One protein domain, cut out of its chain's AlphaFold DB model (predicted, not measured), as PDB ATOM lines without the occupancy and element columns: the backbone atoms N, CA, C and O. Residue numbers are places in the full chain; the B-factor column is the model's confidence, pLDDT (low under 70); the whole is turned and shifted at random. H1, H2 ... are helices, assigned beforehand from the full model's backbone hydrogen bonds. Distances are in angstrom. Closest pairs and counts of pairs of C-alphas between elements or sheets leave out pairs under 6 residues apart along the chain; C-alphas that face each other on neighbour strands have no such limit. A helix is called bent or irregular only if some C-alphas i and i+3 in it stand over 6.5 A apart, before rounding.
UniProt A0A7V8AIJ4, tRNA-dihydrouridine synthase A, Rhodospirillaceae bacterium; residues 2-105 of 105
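Overview. This is residues 2 to 105 of the 105 residues of the protein "tRNA-dihydrouridine synthase A" of Rhodospirillaceae bacterium (UniProt A0A7V8AIJ4). Four helices, H4 to H7, stand side by side as a small, loosely joined bundle with neighbours running opposite ways, and three very short helices, H1 to H3, form an arm at one end of it, near where H4 begins and H5 ends. Before H1, residues 2 to 11 stick out as a free tail. The printed part has 104 residues with seven named helices, H1 to H7 in chain order, and no named strand; its class is all helix. It is only just loose, close to compact, with a radius of gyration of the C-alphas of 15.8 A, and elongated, spanning 51 by 28 by 25 A.

Along the chain. Residues 2 to 13 hold no named element. H1 is residues 14 to 18, beginning at C-alpha 14 at (46.137, 29.582, -1.190). H2 is residues 20 to 23 and H3 residues 26 to 29. H4, residues 40 to 56, is the longest helix, 24.2 A from its first C-alpha at (34.251, 37.960, 11.331) to its last. H5, residues 62 to 68, measures 10.1 A; it is neither bent nor irregular, but only just: C-alphas 63 and 66 are 6.2 A apart. H6, residues 78 to 87, measures 14.6 A. H7, residues 94 to 103, measures 14.7 A and ends at C-alpha 103 at (23.535, 45.925, 10.210).

Arrangement. H1 and H2 only just touch, only at the corner by their link, with 3 pairs of C-alphas within 8 A; the closest are those of Ala 16 and Leu 22, 6.9 A apart. H2 and H3 meet only through their link. H3 and H4 are apart. H1 is close to but not clearly touching H5, the closest C-alphas being those of Tyr 17 and His 67, 7.6 A apart. H2 is likewise close to H4, at Tyr 21 and Arg 40, whose C-alphas are 7.3 A apart. H4 and H5 are close but not clearly touching, at a shallow tilt of 10 degrees, opposite ways; the C-alphas of Leu 51 and Ile 64 are closest, 6.9 A. H5 and H6 are also close but not clearly touching, at a shallow tilt of 5 degrees, opposite ways, closest at the C-alphas of Leu 65 and Leu 85, 6.2 A. H6 and H7 touch as a helical hairpin, at a shallow tilt of 25 degrees, closest at the C-alphas of Thr 84 and Val 98, 6.4 A. H7 touches H4 at a shallow tilt of 19 degrees, opposite ways, closest at the C-alphas of Ala 52 and Val 95, 6.1 A. H4 and H6 are apart, and so are H5 and H7. Every O i to N i+4 pair is within hydrogen-bond range in H1, H4 and H6, against 4 of 6 in H7 and 1 of 3 in H5, which has 2 of 4 O i to N i+3 pairs within range; H2 and H3 are too short for an i+4 pair.

Size, cuts and confidence. The two C-alphas farthest apart are those of Gln 6 and Ser 92, 51.2 A. The printed part has no cut and no long link. The mean pLDDT of the printed part is 92.4, with residues 2, 3 and 105 under 70.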
ATOM      1  N   VAL A   2      50.547  15.962  14.436       62.47
ATOM      2  CA  VAL A   2      51.691  15.028  14.277       62.47
ATOM      3  C   VAL A   2      52.751  15.505  13.269       62.47
ATOM      4  O   VAL A   2      53.937  15.346  13.520       62.47
ATOM      5  N   HIS A   3      52.347  16.151  12.173       67.69
ATOM      6  CA  HIS A   3      53.292  16.655  11.169       67.69
ATOM      7  C   HIS A   3      54.015  17.956  11.578       67.69
ATOM      8  O   HIS A   3      55.167  18.155  11.216       67.69
ATOM      9  N   LEU A   4      53.380  18.814  12.388       73.19
ATOM     10  CA  LEU A   4      53.985  20.058  12.901       73.19
ATOM     11  C   LEU A   4      55.117  19.793  13.903       73.19
ATOM     12  O   LEU A   4      55.936  20.667  14.132       73.19
ATOM     13  N   ALA A   5      55.190  18.589  14.476       79.44
ATOM     14  CA  ALA A   5      56.288  18.182  15.351       79.44
ATOM     15  C   ALA A   5      57.569  17.784  14.586       79.44
ATOM     16  O   ALA A   5      58.565  17.438  15.213       79.44
ATOM     17  N   GLN A   6      57.538  17.775  13.247       89.25
ATOM     18  CA  GLN A   6      58.649  17.325  12.398       89.25
ATOM     19  C   GLN A   6      59.343  18.467  11.641       89.25
ATOM     20  O   GLN A   6      60.320  18.216  10.940       89.25
ATOM     21  N   VAL A   7      58.824  19.696  11.739       90.88
ATOM     22  CA  VAL A   7      59.319  20.877  11.021       90.88
ATOM     23  C   VAL A   7      59.228  22.114  11.911       90.88
ATOM     24  O   VAL A   7      58.311  22.222  12.720       90.88
ATOM     25  N   ASP A   8      60.129  23.077  11.717       88.44
ATOM     26  CA  ASP A   8      60.152  24.325  12.499       88.44
ATOM     27  C   ASP A   8      59.068  25.330  12.079       88.44
ATOM     28  O   ASP A   8      58.817  26.323  12.759       88.44
ATOM     29  N   GLY A   9      58.414  25.094  10.941       87.56
ATOM     30  CA  GLY A   9      57.379  25.981  10.436       87.56
ATOM     31  C   GLY A   9      56.654  25.431   9.218       87.56
ATOM     32  O   GLY A   9      57.101  24.495   8.556       87.56
ATOM     33  N   ILE A  10      55.512  26.046   8.918       89.31
ATOM     34  CA  ILE A  10      54.691  25.745   7.745       89.31
ATOM     35  C   ILE A  10      54.354  27.035   6.998       89.31
ATOM     36  O   ILE A  10      54.244  28.104   7.596       89.31
ATOM     37  N   MET A  11      54.139  26.931   5.688       91.81
ATOM     38  CA  MET A  11      53.639  28.032   4.866       91.81
ATOM     39  C   MET A  11      52.178  27.782   4.495       91.81
ATOM     40  O   MET A  11      51.844  26.744   3.922       91.81
ATOM     41  N   ILE A  12      51.311  28.757   4.770       92.19
ATOM     42  CA  ILE A  12      49.908  28.736   4.348       92.19
ATOM     43  C   ILE A  12      49.748  29.702   3.172       92.19
ATOM     44  O   ILE A  12      49.729  30.914   3.346       92.19
ATOM     45  N   GLY A  13      49.661  29.149   1.962       93.56
ATOM     46  CA  GLY A  13      49.469  29.916   0.729       93.56
ATOM     47  C   GLY A  13      47.990  30.123   0.399       93.56
ATOM     48  O   GLY A  13      47.283  30.865   1.072       93.56
ATOM     49  N   ARG A  14      47.501  29.424  -0.637       94.94
ATOM     50  CA  ARG A  14      46.137  29.582  -1.190       94.94
ATOM     51  C   ARG A  14      45.027  29.581  -0.138       94.94
ATOM     52  O   ARG A  14      44.135  30.419  -0.212       94.94
ATOM     53  N   ALA A  15      45.117  28.707   0.866       94.00
ATOM     54  CA  ALA A  15      44.118  28.619   1.927       94.00
ATOM     55  C   ALA A  15      43.946  29.947   2.687       94.00
ATOM     56  O   ALA A  15      42.813  30.345   2.944       94.00
ATOM     57  N   ALA A  16      45.036  30.672   2.970       94.06
ATOM     58  CA  ALA A  16      44.983  31.965   3.656       94.06
ATOM     59  C   ALA A  16      44.217  33.026   2.850       94.06
ATOM     60  O   ALA A  16      43.620  33.926   3.429       94.06
ATOM     61  N   TYR A  17      44.199  32.915   1.521       93.75
ATOM     62  CA  TYR A  17      43.444  33.824   0.662       93.75
ATOM     63  C   TYR A  17      41.993  33.364   0.456       93.75
ATOM     64  O   TYR A  17      41.072  34.179   0.431       93.75
ATOM     65  N   GLU A  18      41.777  32.055   0.314       93.44
ATOM     66  CA  GLU A  18      40.452  31.462   0.099       93.44
ATOM     67  C   GLU A  18      39.561  31.548   1.350       93.44
ATOM     68  O   GLU A  18      38.354  31.760   1.230       93.44
ATOM     69  N   SER A  19      40.146  31.406   2.544       95.31
ATOM     70  CA  SER A  19      39.441  31.443   3.831       95.31
ATOM     71  C   SER A  19      40.284  32.142   4.911       95.31
ATOM     72  O   SER A  19      40.714  31.505   5.870       95.31
ATOM     73  N   PRO A  20      40.543  33.458   4.804       95.69
ATOM     74  CA  PRO A  20      41.455  34.184   5.699       95.69
ATOM     75  C   PRO A  20      41.137  34.034   7.189       95.69
ATOM     76  O   PRO A  20      42.042  34.088   8.017       95.69
ATOM     77  N   TYR A  21      39.875  33.774   7.544       96.06
ATOM     78  CA  TYR A  21      39.483  33.538   8.933       96.06
ATOM     79  C   TYR A  21      40.124  32.289   9.560       96.06
ATOM     80  O   TYR A  21      40.188  32.194  10.780       96.06
ATOM     81  N   LEU A  22      40.661  31.360   8.760       93.50
ATOM     82  CA  LEU A  22      41.431  30.220   9.272       93.50
ATOM     83  C   LEU A  22      42.637  30.671  10.120       93.50
ATOM     84  O   LEU A  22      43.093  29.925  10.981       93.50
ATOM     85  N   LEU A  23      43.139  31.889   9.882       93.06
ATOM     86  CA  LEU A  23      44.265  32.466  10.608       93.06
ATOM     87  C   LEU A  23      43.854  33.188  11.902       93.06
ATOM     88  O   LEU A  23      44.726  33.574  12.671       93.06
ATOM     89  N   ALA A  24      42.554  33.376  12.159       93.38
ATOM     90  CA  ALA A  24      42.073  34.226  13.251       93.38
ATOM     91  C   ALA A  24      42.456  33.719  14.653       93.38
ATOM     92  O   ALA A  24      42.528  34.518  15.581       93.38
ATOM     93  N   ASP A  25      42.702  32.415  14.799       89.12
ATOM     94  CA  ASP A  25      43.047  31.765  16.072       89.12
ATOM     95  C   ASP A  25      44.513  31.292  16.123       89.12
ATOM     96  O   ASP A  25      44.927  30.617  17.061       89.12
ATOM     97  N   VAL A  26      45.328  31.633  15.116       89.75
ATOM     98  CA  VAL A  26      46.727  31.175  15.031       89.75
ATOM     99  C   VAL A  26      47.542  31.637  16.236       89.75
ATOM    100  O   VAL A  26      48.258  30.826  16.820       89.75
ATOM    101  N   ASP A  27      47.391  32.892  16.661       86.31
ATOM    102  CA  ASP A  27      48.123  33.417  17.820       86.31
ATOM    103  C   ASP A  27      47.816  32.624  19.094       86.31
ATOM    104  O   ASP A  27      48.707  32.365  19.897       86.31
ATOM    105  N   HIS A  28      46.571  32.187  19.273       85.75
ATOM    106  CA  HIS A  28      46.180  31.376  20.419       85.75
ATOM    107  C   HIS A  28      46.752  29.954  20.325       85.75
ATOM    108  O   HIS A  28      47.326  29.462  21.296       85.75
ATOM    109  N   LEU A  29      46.686  29.320  19.146       84.00
ATOM    110  CA  LEU A  29      47.222  27.971  18.915       84.00
ATOM    111  C   LEU A  29      48.721  27.843  19.236       84.00
ATOM    112  O   LEU A  29      49.163  26.768  19.640       84.00
ATOM    113  N   PHE A  30      49.491  28.923  19.074       83.81
ATOM    114  CA  PHE A  30      50.929  28.961  19.365       83.81
ATOM    115  C   PHE A  30      51.284  29.713  20.662       83.81
ATOM    116  O   PHE A  30      52.459  29.964  20.920       83.81
ATOM    117  N   GLY A  31      50.295  30.050  21.501       80.06
ATOM    118  CA  GLY A  31      50.511  30.662  22.819       80.06
ATOM    119  C   GLY A  31      50.914  32.143  22.801       80.06
ATOM    120  O   GLY A  31      51.387  32.659  23.811       80.06
ATOM    121  N   GLY A  32      50.737  32.833  21.673       81.50
ATOM    122  CA  GLY A  32      51.048  34.253  21.486       81.50
ATOM    123  C   GLY A  32      49.962  35.226  21.963       81.50
ATOM    124  O   GLY A  32      50.250  36.406  22.148       81.50
ATOM    125  N   SER A  33      48.727  34.765  22.194       79.19
ATOM    126  CA  SER A  33      47.624  35.599  22.692       79.19
ATOM    127  C   SER A  33      46.713  34.838  23.656       79.19
ATOM    128  O   SER A  33      46.434  33.659  23.461       79.19
ATOM    129  N   VAL A  34      46.217  35.547  24.677       74.62
ATOM    130  CA  VAL A  34      45.183  35.063  25.619       74.62
ATOM    131  C   VAL A  34      43.781  35.535  25.207       74.62
ATOM    132  O   VAL A  34      42.777  35.138  25.793       74.62
ATOM    133  N   SER A  35      43.697  36.432  24.220       82.38
ATOM    134  CA  SER A  35      42.420  36.948  23.733       82.38
ATOM    135  C   SER A  35      41.804  35.982  22.720       82.38
ATOM    136  O   SER A  35      42.538  35.435  21.896       82.38
ATOM    137  N   PRO A  36      40.472  35.796  22.734       86.19
ATOM    138  CA  PRO A  36      39.799  34.974  21.737       86.19
ATOM    139  C   PRO A  36      39.979  35.560  20.334       86.19
ATOM    140  O   PRO A  36      40.082  36.782  20.168       86.19
ATOM    141  N   ALA A  37      39.953  34.689  19.324       91.12
ATOM    142  CA  ALA A  37      39.945  35.092  17.925       91.12
ATOM    143  C   ALA A  37      38.849  36.153  17.660       91.12
ATOM    144  O   ALA A  37      37.700  35.973  18.085       91.12
ATOM    145  N   PRO A  38      39.165  37.264  16.966       93.44
ATOM    146  CA  PRO A  38      38.182  38.301  16.673       93.44
ATOM    147  C   PRO A  38      37.088  37.744  15.765       93.44
ATOM    148  O   PRO A  38      37.377  37.014  14.822       93.44
ATOM    149  N   SER A  39      35.832  38.129  15.996       95.06
ATOM    150  CA  SER A  39      34.729  37.684  15.143       95.06
ATOM    151  C   SER A  39      34.866  38.221  13.714       95.06
ATOM    152  O   SER A  39      35.390  39.313  13.483       95.06
ATOM    153  N   ARG A  40      34.322  37.493  12.731       95.81
ATOM    154  CA  ARG A  40      34.251  37.960  11.331       95.81
ATOM    155  C   ARG A  40      33.577  39.324  11.198       95.81
ATOM    156  O   ARG A  40      34.030  40.138  10.401       95.81
ATOM    157  N   HIS A  41      32.542  39.579  12.001       94.94
ATOM    158  CA  HIS A  41      31.862  40.872  12.055       94.94
ATOM    159  C   HIS A  41      32.803  41.978  12.529       94.94
ATOM    160  O   HIS A  41      32.917  42.991  11.854       94.94
ATOM    161  N   LEU A  42      33.553  41.755  13.614       95.38
ATOM    162  CA  LEU A  42      34.529  42.730  14.103       95.38
ATOM    163  C   LEU A  42      35.630  43.007  13.069       95.38
ATOM    164  O   LEU A  42      36.012  44.159  12.867       95.38
ATOM    165  N   ILE A  43      36.132  41.967  12.398       96.06
ATOM    166  CA  ILE A  43      37.106  42.121  11.309       96.06
ATOM    167  C   ILE A  43      36.497  42.954  10.174       96.06
ATOM    168  O   ILE A  43      37.133  43.889   9.698       96.06
ATOM    169  N   ALA A  44      35.267  42.648   9.757       95.62
ATOM    170  CA  ALA A  44      34.578  43.386   8.707       95.62
ATOM    171  C   ALA A  44      34.354  44.860   9.087       95.62
ATOM    172  O   ALA A  44      34.618  45.723   8.258       95.62
ATOM    173  N   THR A  45      33.968  45.161  10.331       96.00
ATOM    174  CA  THR A  45      33.851  46.539  10.840       96.00
ATOM    175  C   THR A  45      35.178  47.288  10.719       96.00
ATOM    176  O   THR A  45      35.223  48.358  10.124       96.00
ATOM    177  N   ARG A  46      36.291  46.691  11.165       96.75
ATOM    178  CA  ARG A  46      37.625  47.307  11.022       96.75
ATOM    179  C   ARG A  46      38.027  47.505   9.557       96.75
ATOM    180  O   ARG A  46      38.689  48.481   9.217       96.75
ATOM    181  N   MET A  47      37.625  46.588   8.674       96.06
ATOM    182  CA  MET A  47      37.846  46.733   7.234       96.06
ATOM    183  C   MET A  47      37.017  47.866   6.619       96.06
ATOM    184  O   MET A  47      37.467  48.449   5.635       96.06
ATOM    185  N   ILE A  48      35.841  48.193   7.167       95.50
ATOM    186  CA  ILE A  48      35.048  49.359   6.747       95.50
ATOM    187  C   ILE A  48      35.762  50.655   7.132       95.50
ATOM    188  O   ILE A  48      35.858  51.548   6.292       95.50
ATOM    189  N   ASP A  49      36.323  50.740   8.340       96.69
ATOM    190  CA  ASP A  49      37.103  51.912   8.765       96.69
ATOM    191  C   ASP A  49      38.306  52.134   7.836       96.69
ATOM    192  O   ASP A  49      38.542  53.240   7.343       96.69
ATOM    193  N   TYR A  50      39.025  51.052   7.519       97.81
ATOM    194  CA  TYR A  50      40.126  51.082   6.557       97.81
ATOM    195  C   TYR A  50      39.659  51.480   5.148       97.81
ATOM    196  O   TYR A  50      40.281  52.316   4.496       97.81
ATOM    197  N   LEU A  51      38.538  50.924   4.679       97.56
ATOM    198  CA  LEU A  51      37.939  51.290   3.397       97.56
ATOM    199  C   LEU A  51      37.612  52.786   3.338       97.56
ATOM    200  O   LEU A  51      37.893  53.417   2.324       97.56
ATOM    201  N   ALA A  52      37.028  53.347   4.398       97.38
ATOM    202  CA  ALA A  52      36.656  54.756   4.456       97.38
ATOM    203  C   ALA A  52      37.884  55.670   4.350       97.38
ATOM    204  O   ALA A  52      37.876  56.616   3.561       97.38
ATOM    205  N   HIS A  53      38.954  55.346   5.085       98.25
ATOM    206  CA  HIS A  53      40.231  56.052   4.994       98.25
ATOM    207  C   HIS A  53      40.793  56.027   3.566       98.25
ATOM    208  O   HIS A  53      41.095  57.066   2.980       98.25
ATOM    209  N   GLU A  54      40.891  54.839   2.978       98.12
ATOM    210  CA  GLU A  54      41.511  54.659   1.669       98.12
ATOM    211  C   GLU A  54      40.704  55.275   0.526       98.12
ATOM    212  O   GLU A  54      41.264  55.853  -0.405       98.12
ATOM    213  N   VAL A  55      39.376  55.187   0.594       97.50
ATOM    214  CA  VAL A  55      38.495  55.830  -0.383       97.50
ATOM    215  C   VAL A  55      38.641  57.349  -0.327       97.50
ATOM    216  O   VAL A  55      38.724  57.982  -1.379       97.50
ATOM    217  N   ALA A  56      38.741  57.935   0.871       97.31
ATOM    218  CA  ALA A  56      39.012  59.362   1.028       97.31
ATOM    219  C   ALA A  56      40.390  59.761   0.464       97.31
ATOM    220  O   ALA A  56      40.546  60.864  -0.056       97.31
ATOM    221  N   ALA A  57      41.362  58.844   0.496       97.69
ATOM    222  CA  ALA A  57      42.677  59.008  -0.124       97.69
ATOM    223  C   ALA A  57      42.695  58.759  -1.652       97.69
ATOM    224  O   ALA A  57      43.742  58.887  -2.286       97.69
ATOM    225  N   GLY A  58      41.554  58.423  -2.268       97.38
ATOM    226  CA  GLY A  58      41.425  58.205  -3.713       97.38
ATOM    227  C   GLY A  58      41.645  56.761  -4.174       97.38
ATOM    228  O   GLY A  58      41.652  56.495  -5.380       97.38
ATOM    229  N   THR A  59      41.795  55.805  -3.254       97.62
ATOM    230  CA  THR A  59      41.914  54.383  -3.590       97.62
ATOM    231  C   THR A  59      40.554  53.828  -4.045       97.62
ATOM    232  O   THR A  59      39.570  53.904  -3.307       97.62
ATOM    233  N   PRO A  60      40.458  53.191  -5.230       97.50
ATOM    234  CA  PRO A  60      39.219  52.548  -5.663       97.50
ATOM    235  C   PRO A  60      38.797  51.409  -4.711       97.50
ATOM    236  O   PRO A  60      39.618  50.513  -4.473       97.50
ATOM    237  N   PRO A  61      37.527  51.341  -4.254       97.69
ATOM    238  CA  PRO A  61      37.044  50.341  -3.289       97.69
ATOM    239  C   PRO A  61      37.394  48.893  -3.644       97.69
ATOM    240  O   PRO A  61      37.789  48.098  -2.791       97.69
ATOM    241  N   ILE A  62      37.318  48.550  -4.933       96.06
ATOM    242  CA  ILE A  62      37.604  47.203  -5.436       96.06
ATOM    243  C   ILE A  62      39.037  46.738  -5.143       96.06
ATOM    244  O   ILE A  62      39.277  45.536  -5.043       96.06
ATOM    245  N   ARG A  63      40.000  47.658  -4.978       96.50
ATOM    246  CA  ARG A  63      41.385  47.308  -4.623       96.50
ATOM    247  C   ARG A  63      41.514  46.786  -3.196       96.50
ATOM    248  O   ARG A  63      42.502  46.123  -2.909       96.50
ATOM    249  N   ILE A  64      40.516  47.039  -2.357       96.38
ATOM    250  CA  ILE A  64      40.459  46.630  -0.954       96.38
ATOM    251  C   ILE A  64      39.480  45.469  -0.816       96.38
ATOM    252  O   ILE A  64      39.856  44.369  -0.417       96.38
ATOM    253  N   LEU A  65      38.231  45.686  -1.235       96.12
ATOM    254  CA  LEU A  65      37.124  44.761  -1.005       96.12
ATOM    255  C   LEU A  65      37.321  43.396  -1.666       96.12
ATOM    256  O   LEU A  65      36.933  42.380  -1.095       96.12
ATOM    257  N   ARG A  66      38.002  43.315  -2.817       94.44
ATOM    258  CA  ARG A  66      38.268  42.019  -3.471       94.44
ATOM    259  C   ARG A  66      39.040  41.035  -2.577       94.44
ATOM    260  O   ARG A  66      38.931  39.826  -2.759       94.44
ATOM    261  N   HIS A  67      39.816  41.547  -1.621       94.88
ATOM    262  CA  HIS A  67      40.637  40.747  -0.715       94.88
ATOM    263  C   HIS A  67      39.858  40.230   0.501       94.88
ATOM    264  O   HIS A  67      40.362  39.382   1.230       94.88
ATOM    265  N   THR A  68      38.614  40.674   0.706       95.94
ATOM    266  CA  THR A  68      37.772  40.237   1.830       95.94
ATOM    267  C   THR A  68      36.691  39.232   1.422       95.94
ATOM    268  O   THR A  68      35.915  38.793   2.270       95.94
ATOM    269  N   HIS A  69      36.641  38.792   0.155       95.38
ATOM    270  CA  HIS A  69      35.622  37.844  -0.333       95.38
ATOM    271  C   HIS A  69      35.550  36.550   0.485       95.38
ATOM    272  O   HIS A  69      34.453  36.045   0.725       95.38
ATOM    273  N   GLY A  70      36.704  36.028   0.909       96.44
ATOM    274  CA  GLY A  70      36.806  34.789   1.682       96.44
ATOM    275  C   GLY A  70      36.489  34.935   3.173       96.44
ATOM    276  O   GLY A  70      36.462  33.931   3.876       96.44
ATOM    277  N   LEU A  71      36.243  36.150   3.689       96.81
ATOM    278  CA  LEU A  71      36.090  36.378   5.134       96.81
ATOM    279  C   LEU A  71      34.972  35.524   5.748       96.81
ATOM    280  O   LEU A  71      35.164  34.924   6.801       96.81
ATOM    281  N   PHE A  72      33.838  35.416   5.057       96.56
ATOM    282  CA  PHE A  72      32.681  34.615   5.469       96.56
ATOM    283  C   PHE A  72      32.610  33.252   4.760       96.56
ATOM    284  O   PHE A  72      31.541  32.658   4.680       96.56
ATOM    285  N   GLN A  73      33.713  32.744   4.200       96.31
ATOM    286  CA  GLN A  73      33.724  31.446   3.519       96.31
ATOM    287  C   GLN A  73      33.217  30.332   4.455       96.31
ATOM    288  O   GLN A  73      33.689  30.201   5.582       96.31
ATOM    289  N   GLY A  74      32.255  29.537   3.974       94.19
ATOM    290  CA  GLY A  74      31.630  28.452   4.743       94.19
ATOM    291  C   GLY A  74      30.518  28.882   5.709       94.19
ATOM    292  O   GLY A  74      29.846  28.016   6.256       94.19
ATOM    293  N   GLU A  75      30.276  30.184   5.879       95.19
ATOM    294  CA  GLU A  75      29.271  30.704   6.813       95.19
ATOM    295  C   GLU A  75      27.913  30.978   6.130       95.19
ATOM    296  O   GLU A  75      27.859  31.339   4.942       95.19
ATOM    297  N   PRO A  76      26.787  30.901   6.868       94.00
ATOM    298  CA  PRO A  76      25.533  31.508   6.436       94.00
ATOM    299  C   PRO A  76      25.752  32.983   6.065       94.00
ATOM    300  O   PRO A  76      26.412  33.732   6.776       94.00
ATOM    301  N   GLY A  77      25.233  33.412   4.911       92.75
ATOM    302  CA  GLY A  77      25.438  34.780   4.418       92.75
ATOM    303  C   GLY A  77      26.688  34.994   3.552       92.75
ATOM    304  O   GLY A  77      26.787  36.048   2.925       92.75
ATOM    305  N   ALA A  78      27.572  34.000   3.369       95.50
ATOM    306  CA  ALA A  78      28.762  34.104   2.504       95.50
ATOM    307  C   ALA A  78      28.455  34.566   1.067       95.50
ATOM    308  O   ALA A  78      29.204  35.317   0.438       95.50
ATOM    309  N   ARG A  79      27.334  34.096   0.505       95.81
ATOM    310  CA  ARG A  79      26.871  34.523  -0.823       95.81
ATOM    311  C   ARG A  79      26.433  35.987  -0.815       95.81
ATOM    312  O   ARG A  79      26.822  36.720  -1.721       95.81
ATOM    313  N   ARG A  80      25.652  36.393   0.193       95.75
ATOM    314  CA  ARG A  80      25.172  37.772   0.357       95.75
ATOM    315  C   ARG A  80      26.356  38.723   0.515       95.75
ATOM    316  O   ARG A  80      26.401  39.722  -0.185       95.75
ATOM    317  N   TRP A  81      27.354  38.342   1.314       96.25
ATOM    318  CA  TRP A  81      28.610  39.076   1.464       96.25
ATOM    319  C   TRP A  81      29.274  39.349   0.112       96.25
ATOM    320  O   TRP A  81      29.460  40.499  -0.270       96.25
ATOM    321  N   ARG A  82      29.540  38.300  -0.678       95.88
ATOM    322  CA  ARG A  82      30.150  38.456  -2.010       95.88
ATOM    323  C   ARG A  82      29.321  39.348  -2.940       95.88
ATOM    324  O   ARG A  82      29.894  40.135  -3.683       95.88
ATOM    325  N   GLN A  83      27.992  39.250  -2.892       95.81
ATOM    326  CA  GLN A  83      27.102  40.115  -3.675       95.81
ATOM    327  C   GLN A  83      27.177  41.582  -3.233       95.81
ATOM    328  O   GLN A  83      27.186  42.465  -4.091       95.81
ATOM    329  N   THR A  84      27.259  41.847  -1.928       96.19
ATOM    330  CA  THR A  84      27.477  43.191  -1.378       96.19
ATOM    331  C   THR A  84      28.787  43.781  -1.893       96.19
ATOM    332  O   THR A  84      28.783  44.890  -2.423       96.19
ATOM    333  N   LEU A  85      29.889  43.026  -1.831       95.69
ATOM    334  CA  LEU A  85      31.198  43.494  -2.299       95.69
ATOM    335  C   LEU A  85      31.204  43.832  -3.795       95.69
ATOM    336  O   LEU A  85      31.733  44.867  -4.187       95.69
ATOM    337  N   THR A  86      30.558  43.010  -4.627       94.50
ATOM    338  CA  THR A  86      30.420  43.283  -6.069       94.50
ATOM    339  C   THR A  86      29.620  44.557  -6.360       94.50
ATOM    340  O   THR A  86      29.819  45.173  -7.403       94.50
ATOM    341  N   ARG A  87      28.713  44.967  -5.463       94.75
ATOM    342  CA  ARG A  87      27.919  46.201  -5.597       94.75
ATOM    343  C   ARG A  87      28.637  47.439  -5.054       94.75
ATOM    344  O   ARG A  87      28.330  48.544  -5.486       94.75
ATOM    345  N   ALA A  88      29.574  47.268  -4.126       95.38
ATOM    346  CA  ALA A  88      30.325  48.341  -3.476       95.38
ATOM    347  C   ALA A  88      31.501  48.846  -4.345       95.38
ATOM    348  O   ALA A  88      32.643  48.911  -3.894       95.38
ATOM    349  N   THR A  89      31.242  49.158  -5.617       93.25
ATOM    350  CA  THR A  89      32.268  49.587  -6.586       93.25
ATOM    351  C   THR A  89      32.442  51.099  -6.653       93.25
ATOM    352  O   THR A  89      33.547  51.569  -6.924       93.25
ATOM    353  N   ASP A  90      31.373  51.852  -6.404       95.81
ATOM    354  CA  ASP A  90      31.378  53.309  -6.406       95.81
ATOM    355  C   ASP A  90      31.976  53.850  -5.089       95.81
ATOM    356  O   ASP A  90      31.429  53.573  -4.017       95.81
ATOM    357  N   PRO A  91      33.072  54.636  -5.145       95.88
ATOM    358  CA  PRO A  91      33.695  55.239  -3.968       95.88
ATOM    359  C   PRO A  91      32.714  55.997  -3.066       95.88
ATOM    360  O   PRO A  91      32.815  55.904  -1.846       95.88
ATOM    361  N   SER A  92      31.727  56.695  -3.637       95.50
ATOM    362  CA  SER A  92      30.799  57.524  -2.857       95.50
ATOM    363  C   SER A  92      29.790  56.710  -2.035       95.50
ATOM    364  O   SER A  92      29.194  57.224  -1.089       95.50
ATOM    365  N   THR A  93      29.606  55.428  -2.364       97.06
ATOM    366  CA  THR A  93      28.602  54.560  -1.735       97.06
ATOM    367  C   THR A  93      29.176  53.288  -1.113       97.06
ATOM    368  O   THR A  93      28.489  52.662  -0.306       97.06
ATOM    369  N   ALA A  94      30.424  52.920  -1.417       96.44
ATOM    370  CA  ALA A  94      31.030  51.652  -1.009       96.44
ATOM    371  C   ALA A  94      30.978  51.400   0.506       96.44
ATOM    372  O   ALA A  94      30.550  50.328   0.924       96.44
ATOM    373  N   VAL A  95      31.347  52.392   1.325       96.56
ATOM    374  CA  VAL A  95      31.318  52.291   2.799       96.56
ATOM    375  C   VAL A  95      29.913  51.951   3.295       96.56
ATOM    376  O   VAL A  95      29.730  50.977   4.022       96.56
ATOM    377  N   ARG A  96      28.905  52.698   2.831       96.94
ATOM    378  CA  ARG A  96      27.502  52.492   3.212       96.94
ATOM    379  C   ARG A  96      26.994  51.111   2.798       96.94
ATOM    380  O   ARG A  96      26.374  50.429   3.601       96.94
ATOM    381  N   VAL A  97      27.283  50.683   1.569       96.12
ATOM    382  CA  VAL A  97      26.838  49.376   1.055       96.12
ATOM    383  C   VAL A  97      27.395  48.222   1.894       96.12
ATOM    384  O   VAL A  97      26.684  47.253   2.154       96.12
ATOM    385  N   VAL A  98      28.656  48.309   2.328       94.94
ATOM    386  CA  VAL A  98      29.264  47.275   3.179       94.94
ATOM    387  C   VAL A  98      28.719  47.347   4.612       94.94
ATOM    388  O   VAL A  98      28.465  46.298   5.202       94.94
ATOM    389  N   GLN A  99      28.458  48.545   5.141       95.25
ATOM    390  CA  GLN A  99      27.843  48.730   6.461       95.25
ATOM    391  C   GLN A  99      26.431  48.123   6.539       95.25
ATOM    392  O   GLN A  99      26.142  47.371   7.464       95.25
ATOM    393  N   GLU A 100      25.592  48.329   5.517       94.75
ATOM    394  CA  GLU A 100      24.237  47.751   5.433       94.75
ATOM    395  C   GLU A 100      24.235  46.210   5.540       94.75
ATOM    396  O   GLU A 100      23.279  45.604   6.030       94.75
ATOM    397  N   PHE A 101      25.303  45.542   5.087       92.50
ATOM    398  CA  PHE A 101      25.439  44.097   5.268       92.50
ATOM    399  C   PHE A 101      25.642  43.713   6.737       92.50
ATOM    400  O   PHE A 101      25.078  42.704   7.158       92.50
ATOM    401  N   LEU A 102      26.436  44.485   7.486       90.62
ATOM    402  CA  LEU A 102      26.708  44.215   8.899       90.62
ATOM    403  C   LEU A 102      25.499  44.517   9.778       90.62
ATOM    404  O   LEU A 102      25.236  43.766  10.706       90.62
ATOM    405  N   ASP A 103      24.732  45.553   9.447       91.06
ATOM    406  CA  ASP A 103      23.535  45.925  10.210       91.06
ATOM    407  C   ASP A 103      22.369  44.932  10.004       91.06
ATOM    408  O   ASP A 103      21.397  44.933  10.758       91.06
ATOM    409  N   SER A 104      22.445  44.091   8.965       83.38
ATOM    410  CA  SER A 104      21.417  43.109   8.584       83.38
ATOM    411  C   SER A 104      21.829  41.648   8.816       83.38
ATOM    412  O   SER A 104      21.185  40.727   8.285       83.38
ATOM    413  N   ALA A 105      22.940  41.421   9.514       66.06
ATOM    414  CA  ALA A 105      23.494  40.110   9.855       66.06
ATOM    415  C   ALA A 105      23.341  39.835  11.355       66.06
ATOM    416  O   ALA A 105      23.079  38.656  11.678       66.06
TER     417      ALA A 105